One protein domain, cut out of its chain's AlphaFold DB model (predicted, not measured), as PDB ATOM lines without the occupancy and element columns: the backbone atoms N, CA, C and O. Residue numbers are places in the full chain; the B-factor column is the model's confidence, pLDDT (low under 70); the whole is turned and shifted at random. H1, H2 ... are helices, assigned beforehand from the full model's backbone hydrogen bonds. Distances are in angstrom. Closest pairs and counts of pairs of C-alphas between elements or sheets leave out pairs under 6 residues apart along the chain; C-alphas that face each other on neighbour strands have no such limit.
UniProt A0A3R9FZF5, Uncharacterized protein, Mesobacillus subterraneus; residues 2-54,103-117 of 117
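What this domain is: This is residues 2 to 54 and 103 to 117 of the 117 residues of an uncharacterized protein of Mesobacillus subterraneus (UniProt A0A3R9FZF5). The long helix H1 lies slantwise across a pair of shorter helices, H2 and H3, which are side by side and run opposite ways. The three centres make a triangle, and each helix touches the other two. The printed part has 68 residues with three named helices, in the order H1, H2, H3, and no named strand; the class is all helix. The whole is compact, with a radius of gyration of the C-alphas of 12.5 A, and spans 37 by 30 by 20 A.

Where its parts are: H1, the longest helix, is residues 2 to 27, 37.2 A from first to last C-alpha; it begins with C-alpha 2 at (166.898, 314.070, 197.641). H2 is residues 32 to 48, 24.3 A long. H3 is residues 103 to 114, 16.5 A long, and ends with C-alpha 114 at (153.441, 332.570, 210.058).

How they stand to each other: H1 touches H2 with residues 15 to 23 alone, closest at the C-alphas of Ile 19 and Ile 35, 6.1 A apart. They run opposite ways at a steep tilt of 46 degrees. With residues 8 to 12 alone H1 touches residues 104 to 109 of H3, closest at the C-alphas of Ser 8 and Ser 105, 5.0 A apart. These two run the same way at a steep tilt of 41 degrees. H2 and H3 touch at a shallow tilt of 25 degrees, opposite ways, and their closest C-alphas, those of Gly 43 and Gly 106, are 4.4 A apart. The helix packing is mostly crossed, but only just: 1 of the 3 touching pairs is at a shallow tilt. In H1, H2 and H3 every O i to N i+4 pair is within hydrogen-bond range.

The domain as a whole: The C-alphas farthest apart, those of Ser 28 and Trp 54, are 40.0 A apart. The link from H1 to H2 is tight, with 4 residues. The link from H2 to H3 runs across the cut: residues 55 to 102 are not printed, and C-alphas 54 and 103 are 18.2 A apart. The mean pLDDT of the printed part is 87.0; residues 52 to 54 are under 70.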
ATOM      1  N   LYS A   2     166.368 312.826 198.248       77.56
ATOM      2  CA  LYS A   2     166.898 314.070 197.641       77.56
ATOM      3  C   LYS A   2     165.987 314.701 196.569       77.56
ATOM      4  O   LYS A   2     165.639 315.865 196.686       77.56
ATOM      5  N   ARG A   3     165.499 313.918 195.594       79.81
ATOM      6  CA  ARG A   3     164.570 314.414 194.553       79.81
ATOM      7  C   ARG A   3     163.237 314.954 195.101       79.81
ATOM      8  O   ARG A   3     162.749 315.946 194.581       79.81
ATOM      9  N   LYS A   4     162.669 314.337 196.149       77.06
ATOM     10  CA  LYS A   4     161.411 314.798 196.773       77.06
ATOM     11  C   LYS A   4     161.596 316.165 197.440       77.06
ATOM     12  O   LYS A   4     160.764 317.043 197.263       77.06
ATOM     13  N   LEU A   5     162.706 316.345 198.162       82.06
ATOM     14  CA  LEU A   5     163.035 317.610 198.827       82.06
ATOM     15  C   LEU A   5     163.295 318.733 197.820       82.06
ATOM     16  O   LEU A   5     162.770 319.823 197.993       82.06
ATOM     17  N   VAL A   6     164.031 318.449 196.739       88.06
ATOM     18  CA  VAL A   6     164.277 319.430 195.665       88.06
ATOM     19  C   VAL A   6     162.968 319.877 195.012       88.06
ATOM     20  O   VAL A   6     162.763 321.070 194.821       88.06
ATOM     21  N   LEU A   7     162.061 318.940 194.714       86.38
ATOM     22  CA  LEU A   7     160.743 319.272 194.163       86.38
ATOM     23  C   LEU A   7     159.897 320.086 195.148       86.38
ATOM     24  O   LEU A   7     159.313 321.088 194.755       86.38
ATOM     25  N   SER A   8     159.882 319.700 196.427       85.00
ATOM     26  CA  SER A   8     159.162 320.443 197.473       85.00
ATOM     27  C   SER A   8     159.684 321.879 197.579       85.00
ATOM     28  O   SER A   8     158.904 322.821 197.651       85.00
ATOM     29  N   PHE A   9     161.005 322.056 197.528       89.00
ATOM     30  CA  PHE A   9     161.648 323.366 197.588       89.00
ATOM     31  C   PHE A   9     161.344 324.228 196.355       89.00
ATOM     32  O   PHE A   9     161.046 325.411 196.495       89.00
ATOM     33  N   LEU A  10     161.345 323.633 195.158       91.81
ATOM     34  CA  LEU A  10     160.934 324.312 193.926       91.81
ATOM     35  C   LEU A  10     159.488 324.817 193.999       91.81
ATOM     36  O   LEU A  10     159.226 325.945 193.593       91.81
ATOM     37  N   ILE A  11     158.570 324.014 194.548       89.94
ATOM     38  CA  ILE A  11     157.170 324.415 194.747       89.94
ATOM     39  C   ILE A  11     157.094 325.628 195.680       89.94
ATOM     40  O   ILE A  11     156.456 326.620 195.339       89.94
ATOM     41  N   VAL A  12     157.792 325.580 196.820       91.69
ATOM     42  CA  VAL A  12     157.823 326.685 197.794       91.69
ATOM     43  C   VAL A  12     158.342 327.972 197.144       91.69
ATOM     44  O   VAL A  12     157.690 329.010 197.244       91.69
ATOM     45  N   ILE A  13     159.473 327.911 196.427       93.00
ATOM     46  CA  ILE A  13     160.031 329.074 195.716       93.00
ATOM     47  C   ILE A  13     159.040 329.608 194.684       93.00
ATOM     48  O   ILE A  13     158.813 330.815 194.616       93.00
ATOM     49  N   SER A  14     158.447 328.721 193.883       92.38
ATOM     50  CA  SER A  14     157.494 329.106 192.843       92.38
ATOM     51  C   SER A  14     156.295 329.845 193.432       92.38
ATOM     52  O   SER A  14     155.867 330.855 192.876       92.38
ATOM     53  N   ILE A  15     155.771 329.390 194.574       92.31
ATOM     54  CA  ILE A  15     154.638 330.022 195.256       92.31
ATOM     55  C   ILE A  15     155.008 331.430 195.718       92.31
ATOM     56  O   ILE A  15     154.337 332.387 195.337       92.31
ATOM     57  N   TYR A  16     156.107 331.587 196.458       92.19
ATOM     58  CA  TYR A  16     156.514 332.903 196.960       92.19
ATOM     59  C   TYR A  16     156.917 333.872 195.850       92.19
ATOM     60  O   TYR A  16     156.622 335.061 195.948       92.19
ATOM     61  N   THR A  17     157.526 333.379 194.771       92.50
ATOM     62  CA  THR A  17     157.820 334.201 193.588       92.50
ATOM     63  C   THR A  17     156.522 334.708 192.961       92.50
ATOM     64  O   THR A  17     156.391 335.898 192.690       92.50
ATOM     65  N   THR A  18     155.530 333.828 192.796       92.69
ATOM     66  CA  THR A  18     154.230 334.183 192.209       92.69
ATOM     67  C   THR A  18     153.471 335.180 193.083       92.69
ATOM     68  O   THR A  18     152.974 336.178 192.575       92.69
ATOM     69  N   ILE A  19     153.428 334.957 194.401       91.50
ATOM     70  CA  ILE A  19     152.772 335.864 195.355       91.50
ATOM     71  C   ILE A  19     153.484 337.219 195.397       91.50
ATOM     72  O   ILE A  19     152.820 338.251 195.417       91.50
ATOM     73  N   SER A  20     154.819 337.242 195.352       87.94
ATOM     74  CA  SER A  20     155.589 338.494 195.327       87.94
ATOM     75  C   SER A  20     155.313 339.305 194.061       87.94
ATOM     76  O   SER A  20     155.104 340.514 194.137       87.94
ATOM     77  N   ILE A  21     155.247 338.643 192.899       91.56
ATOM     78  CA  ILE A  21     154.849 339.282 191.636       91.56
ATOM     79  C   ILE A  21     153.416 339.817 191.743       91.56
ATOM     80  O   ILE A  21     153.152 340.948 191.341       91.56
ATOM     81  N   LEU A  22     152.496 339.039 192.319       90.44
ATOM     82  CA  LEU A  22     151.105 339.450 192.499       90.44
ATOM     83  C   LEU A  22     150.984 340.670 193.426       90.44
ATOM     84  O   LEU A  22     150.257 341.606 193.105       90.44
ATOM     85  N   SER A  23     151.737 340.691 194.530       89.94
ATOM     86  CA  SER A  23     151.830 341.842 195.437       89.94
ATOM     87  C   SER A  23     152.304 343.082 194.692       89.94
ATOM     88  O   SER A  23     151.702 344.145 194.816       89.94
ATOM     89  N   PHE A  24     153.352 342.942 193.877       88.81
ATOM     90  CA  PHE A  24     153.888 344.054 193.103       88.81
ATOM     91  C   PHE A  24     152.879 344.582 192.075       88.81
ATOM     92  O   PHE A  24     152.746 345.789 191.922       88.81
ATOM     93  N   ILE A  25     152.122 343.709 191.407       90.88
ATOM     94  CA  ILE A  25     151.101 344.126 190.434       90.88
ATOM     95  C   ILE A  25     149.918 344.824 191.122       90.88
ATOM     96  O   ILE A  25     149.415 345.818 190.605       90.88
ATOM     97  N   LEU A  26     149.459 344.309 192.265       89.75
ATOM     98  CA  LEU A  26     148.245 344.794 192.927       89.75
ATOM     99  C   LEU A  26     148.484 346.036 193.787       89.75
ATOM    100  O   LEU A  26     147.680 346.964 193.755       89.75
ATOM    101  N   LEU A  27     149.569 346.051 194.561       87.19
ATOM    102  CA  LEU A  27     149.864 347.123 195.511       87.19
ATOM    103  C   LEU A  27     150.962 348.075 195.017       87.19
ATOM    104  O   LEU A  27     151.218 349.080 195.671       87.19
ATOM    105  N   SER A  28     151.631 347.782 193.891       85.00
ATOM    106  CA  SER A  28     152.839 348.501 193.421       85.00
ATOM    107  C   SER A  28     153.998 348.516 194.430       85.00
ATOM    108  O   SER A  28     154.994 349.210 194.236       85.00
ATOM    109  N   GLN A  29     153.890 347.723 195.496       84.62
ATOM    110  CA  GLN A  29     154.876 347.577 196.558       84.62
ATOM    111  C   GLN A  29     154.944 346.120 197.020       84.62
ATOM    112  O   GLN A  29     153.998 345.340 196.866       84.62
ATOM    113  N   ILE A  30     156.094 345.753 197.579       83.62
ATOM    114  CA  ILE A  30     156.293 344.456 198.219       83.62
ATOM    115  C   ILE A  30     155.809 344.602 199.659       83.62
ATOM    116  O   ILE A  30     156.550 345.065 200.523       83.62
ATOM    117  N   ASP A  31     154.546 344.254 199.884       86.94
ATOM    118  CA  ASP A  31     153.932 344.273 201.207       86.94
ATOM    119  C   ASP A  31     154.107 342.898 201.866       86.94
ATOM    120  O   ASP A  31     153.659 341.870 201.347       86.94
ATOM    121  N   ARG A  32     154.808 342.877 203.003       86.88
ATOM    122  CA  ARG A  32     155.138 341.643 203.718       86.88
ATOM    123  C   ARG A  32     153.887 340.955 204.261       86.88
ATOM    124  O   ARG A  32     153.805 339.731 204.165       86.88
ATOM    125  N   ASP A  33     152.915 341.721 204.747       89.19
ATOM    126  CA  ASP A  33     151.694 341.181 205.348       89.19
ATOM    127  C   ASP A  33     150.820 340.539 204.269       89.19
ATOM    128  O   ASP A  33     150.292 339.438 204.445       89.19
ATOM    129  N   PHE A  34     150.747 341.172 203.093       88.69
ATOM    130  CA  PHE A  34     150.064 340.609 201.929       88.69
ATOM    131  C   PHE A  34     150.702 339.286 201.482       88.69
ATOM    132  O   PHE A  34     149.997 338.313 201.200       88.69
ATOM    133  N   ILE A  35     152.037 339.222 201.451       89.62
ATOM    134  CA  ILE A  35     152.772 338.005 201.084       89.62
ATOM    135  C   ILE A  35     152.570 336.903 202.130       89.62
ATOM    136  O   ILE A  35     152.337 335.754 201.752       89.62
ATOM    137  N   GLY A  36     152.610 337.237 203.423       89.81
ATOM    138  CA  GLY A  36     152.354 336.296 204.515       89.81
ATOM    139  C   GLY A  36     150.932 335.736 204.473       89.81
ATOM    140  O   GLY A  36     150.732 334.522 204.523       89.81
ATOM    141  N   MET A  37     149.930 336.596 204.283       92.25
ATOM    142  CA  MET A  37     148.531 336.175 204.205       92.25
ATOM    143  C   MET A  37     148.246 335.348 202.940       92.25
ATOM    144  O   MET A  37     147.586 334.309 203.011       92.25
ATOM    145  N   GLY A  38     148.801 335.751 201.792       91.31
ATOM    146  CA  GLY A  38     148.728 334.982 200.548       91.31
ATOM    147  C   GLY A  38     149.433 333.627 200.649       91.31
ATOM    148  O   GLY A  38     148.929 332.622 200.141       91.31
ATOM    149  N   GLY A  39     150.566 333.579 201.353       91.38
ATOM    150  CA  GLY A  39     151.308 332.354 201.635       91.38
ATOM    151  C   GLY A  39     150.503 331.382 202.493       91.38
ATOM    152  O   GLY A  39     150.377 330.213 202.127       91.38
ATOM    153  N   LEU A  40     149.867 331.859 203.570       92.56
ATOM    154  CA  LEU A  40     148.985 331.035 204.406       92.56
ATOM    155  C   LEU A  40     147.860 330.411 203.581       92.56
ATOM    156  O   LEU A  40     147.622 329.205 203.663       92.56
ATOM    157  N   LEU A  41     147.197 331.225 202.758       92.75
ATOM    158  CA  LEU A  41     146.082 330.783 201.929       92.75
ATOM    159  C   LEU A  41     146.537 329.711 200.930       92.75
ATOM    160  O   LEU A  41     145.913 328.654 200.844       92.75
ATOM    161  N   ALA A  42     147.672 329.920 200.256       91.81
ATOM    162  CA  ALA A  42     148.265 328.936 199.350       91.81
ATOM    163  C   ALA A  42     148.679 327.638 200.069       91.81
ATOM    164  O   ALA A  42     148.447 326.543 199.555       91.81
ATOM    165  N   GLY A  43     149.255 327.742 201.268       89.88
ATOM    166  CA  GLY A  43     149.655 326.599 202.086       89.88
ATOM    167  C   GLY A  43     148.472 325.722 202.502       89.88
ATOM    168  O   GLY A  43     148.536 324.498 202.373       89.88
ATOM    169  N   PHE A  44     147.359 326.331 202.917       89.75
ATOM    170  CA  PHE A  44     146.122 325.592 203.184       89.75
ATOM    171  C   PHE A  44     145.541 324.959 201.921       89.75
ATOM    172  O   PHE A  44     145.108 323.811 201.965       89.75
ATOM    173  N   LEU A  45     145.568 325.664 200.789       89.81
ATOM    174  CA  LEU A  45     145.057 325.153 199.517       89.81
ATOM    175  C   LEU A  45     145.822 323.901 199.060       89.81
ATOM    176  O   LEU A  45     145.210 322.927 198.618       89.81
ATOM    177  N   LEU A  46     147.145 323.888 199.255       87.25
ATOM    178  CA  LEU A  46     147.982 322.710 199.026       87.25
ATOM    179  C   LEU A  46     147.578 321.532 199.918       87.25
ATOM    180  O   LEU A  46     147.454 320.417 199.420       87.25
ATOM    181  N   LEU A  47     147.344 321.758 201.215       86.25
ATOM    182  CA  LEU A  47     146.938 320.692 202.138       86.25
ATOM    183  C   LEU A  47     145.531 320.160 201.839       86.25
ATOM    184  O   LEU A  47     145.301 318.953 201.883       86.25
ATOM    185  N   ILE A  48     144.599 321.046 201.490       83.75
ATOM    186  CA  ILE A  48     143.231 320.675 201.113       83.75
ATOM    187  C   ILE A  48     143.231 319.804 199.855       83.75
ATOM    188  O   ILE A  48     142.474 318.841 199.789       83.75
ATOM    189  N   SER A  49     144.114 320.086 198.891       79.94
ATOM    190  CA  SER A  49     144.236 319.292 197.664       79.94
ATOM    191  C   SER A  49     144.685 317.844 197.902       79.94
ATOM    192  O   SER A  49     144.492 317.008 197.023       79.94
ATOM    193  N   ILE A  50     145.299 317.550 199.050       76.94
ATOM    194  CA  ILE A  50     145.795 316.212 199.409       76.94
ATOM    195  C   ILE A  50     144.725 315.420 200.158       76.94
ATOM    196  O   ILE A  50     144.689 314.190 200.117       76.94
ATOM    197  N   LEU A  51     143.836 316.117 200.867       73.00
ATOM    198  CA  LEU A  51     142.760 315.466 201.593       73.00
ATOM    199  C   LEU A  51     141.822 314.786 200.587       73.00
ATOM    200  O   LEU A  51     141.352 315.433 199.648       73.00
ATOM    201  N   PRO A  52     141.478 313.499 200.780       66.06
ATOM    202  CA  PRO A  52     140.496 312.825 199.947       66.06
ATOM    203  C   PRO A  52     139.101 313.324 200.340       66.06
ATOM    204  O   PRO A  52     138.320 312.600 200.960       66.06
ATOM    205  N   LEU A  53     138.789 314.577 199.995       65.25
ATOM    206  CA  LEU A  53     137.555 315.273 200.364       65.25
ATOM    207  C   LEU A  53     136.326 314.472 199.944       65.25
ATOM    208  O   LEU A  53     135.380 314.356 200.712       65.25
ATOM    209  N   TRP A  54     136.374 313.820 198.780       61.59
ATOM    210  CA  TRP A  54     135.302 312.936 198.327       61.59
ATOM    211  C   TRP A  54     135.059 311.767 199.291       61.59
ATOM    212  O   TRP A  54     133.920 311.434 199.600       61.59
ATOM    213  N   THR A 103     152.415 317.837 200.989       86.75
ATOM    214  CA  THR A 103     152.274 318.002 202.445       86.75
ATOM    215  C   THR A 103     153.492 318.707 203.029       86.75
ATOM    216  O   THR A 103     153.348 319.677 203.771       86.75
ATOM    217  N   ILE A 104     154.700 318.261 202.660       87.56
ATOM    218  CA  ILE A 104     155.950 318.894 203.096       87.56
ATOM    219  C   ILE A 104     156.003 320.343 202.603       87.56
ATOM    220  O   ILE A 104     156.297 321.241 203.390       87.56
ATOM    221  N   SER A 105     155.687 320.596 201.328       88.06
ATOM    222  CA  SER A 105     155.678 321.961 200.792       88.06
ATOM    223  C   SER A 105     154.627 322.848 201.461       88.06
ATOM    224  O   SER A 105     154.955 323.962 201.850       88.06
ATOM    225  N   GLY A 106     153.404 322.354 201.671       87.06
ATOM    226  CA  GLY A 106     152.320 323.097 202.312       87.06
ATOM    227  C   GLY A 106     152.655 323.452 203.756       87.06
ATOM    228  O   GLY A 106     152.516 324.607 204.149       87.06
ATOM    229  N   GLY A 107     153.198 322.499 204.520       88.56
ATOM    230  CA  GLY A 107     153.669 322.749 205.883       88.56
ATOM    231  C   GLY A 107     154.783 323.798 205.947       88.56
ATOM    232  O   GLY A 107     154.730 324.695 206.786       88.56
ATOM    233  N   ILE A 108     155.757 323.740 205.032       91.50
ATOM    234  CA  ILE A 108     156.835 324.740 204.950       91.50
ATOM    235  C   ILE A 108     156.279 326.118 204.576       91.50
ATOM    236  O   ILE A 108     156.669 327.113 205.186       91.50
ATOM    237  N   VAL A 109     155.365 326.192 203.604       91.12
ATOM    238  CA  VAL A 109     154.734 327.455 203.198       91.12
ATOM    239  C   VAL A 109     154.006 328.088 204.381       91.12
ATOM    240  O   VAL A 109     154.252 329.260 204.653       91.12
ATOM    241  N   ILE A 110     153.190 327.323 205.114       92.19
ATOM    242  CA  ILE A 110     152.473 327.805 206.307       92.19
ATOM    243  C   ILE A 110     153.455 328.307 207.363       92.19
ATOM    244  O   ILE A 110     153.270 329.396 207.898       92.19
ATOM    245  N   LEU A 111     154.516 327.546 207.639       92.31
ATOM    246  CA  LEU A 111     155.503 327.912 208.651       92.31
ATOM    247  C   LEU A 111     156.206 329.229 208.296       92.31
ATOM    248  O   LEU A 111     156.279 330.116 209.136       92.31
ATOM    249  N   ILE A 112     156.662 329.392 207.051       90.75
ATOM    250  CA  ILE A 112     157.270 330.651 206.587       90.75
ATOM    251  C   ILE A 112     156.252 331.798 206.645       90.75
ATOM    252  O   ILE A 112     156.595 332.892 207.081       90.75
ATOM    253  N   SER A 113     155.002 331.541 206.258       89.94
ATOM    254  CA  SER A 113     153.942 332.554 206.243       89.94
ATOM    255  C   SER A 113     153.635 333.080 207.644       89.94
ATOM    256  O   SER A 113     153.484 334.283 207.824       89.94
ATOM    257  N   LEU A 114     153.617 332.198 208.650       90.75
ATOM    258  CA  LEU A 114     153.441 332.570 210.058       90.75
ATOM    259  C   LEU A 114     154.587 333.432 210.605       90.75
ATOM    260  O   LEU A 114     154.362 334.198 211.529       90.75
ATOM    261  N   PHE A 115     155.799 333.310 210.058       89.62
ATOM    262  CA  PHE A 115     156.931 334.184 210.396       89.62
ATOM    263  C   PHE A 115     156.928 335.512 209.620       89.62
ATOM    264  O   PHE A 115     157.760 336.388 209.884       89.62
ATOM    265  N   MET A 116     156.090 335.636 208.590       83.00
ATOM    266  CA  MET A 116     155.998 336.836 207.759       83.00
ATOM    267  C   MET A 116     154.871 337.779 208.174       83.00
ATOM    268  O   MET A 116     155.050 338.973 207.958       83.00
ATOM    269  N   LEU A 117     153.795 337.239 208.752       79.25
ATOM    270  CA  LEU A 117     152.788 337.968 209.534       79.25
ATOM    271  C   LEU A 117     153.367 338.504 210.851       79.25
ATOM    272  O   LEU A 117     152.826 339.513 211.342       79.25
TER     273      LEU A 117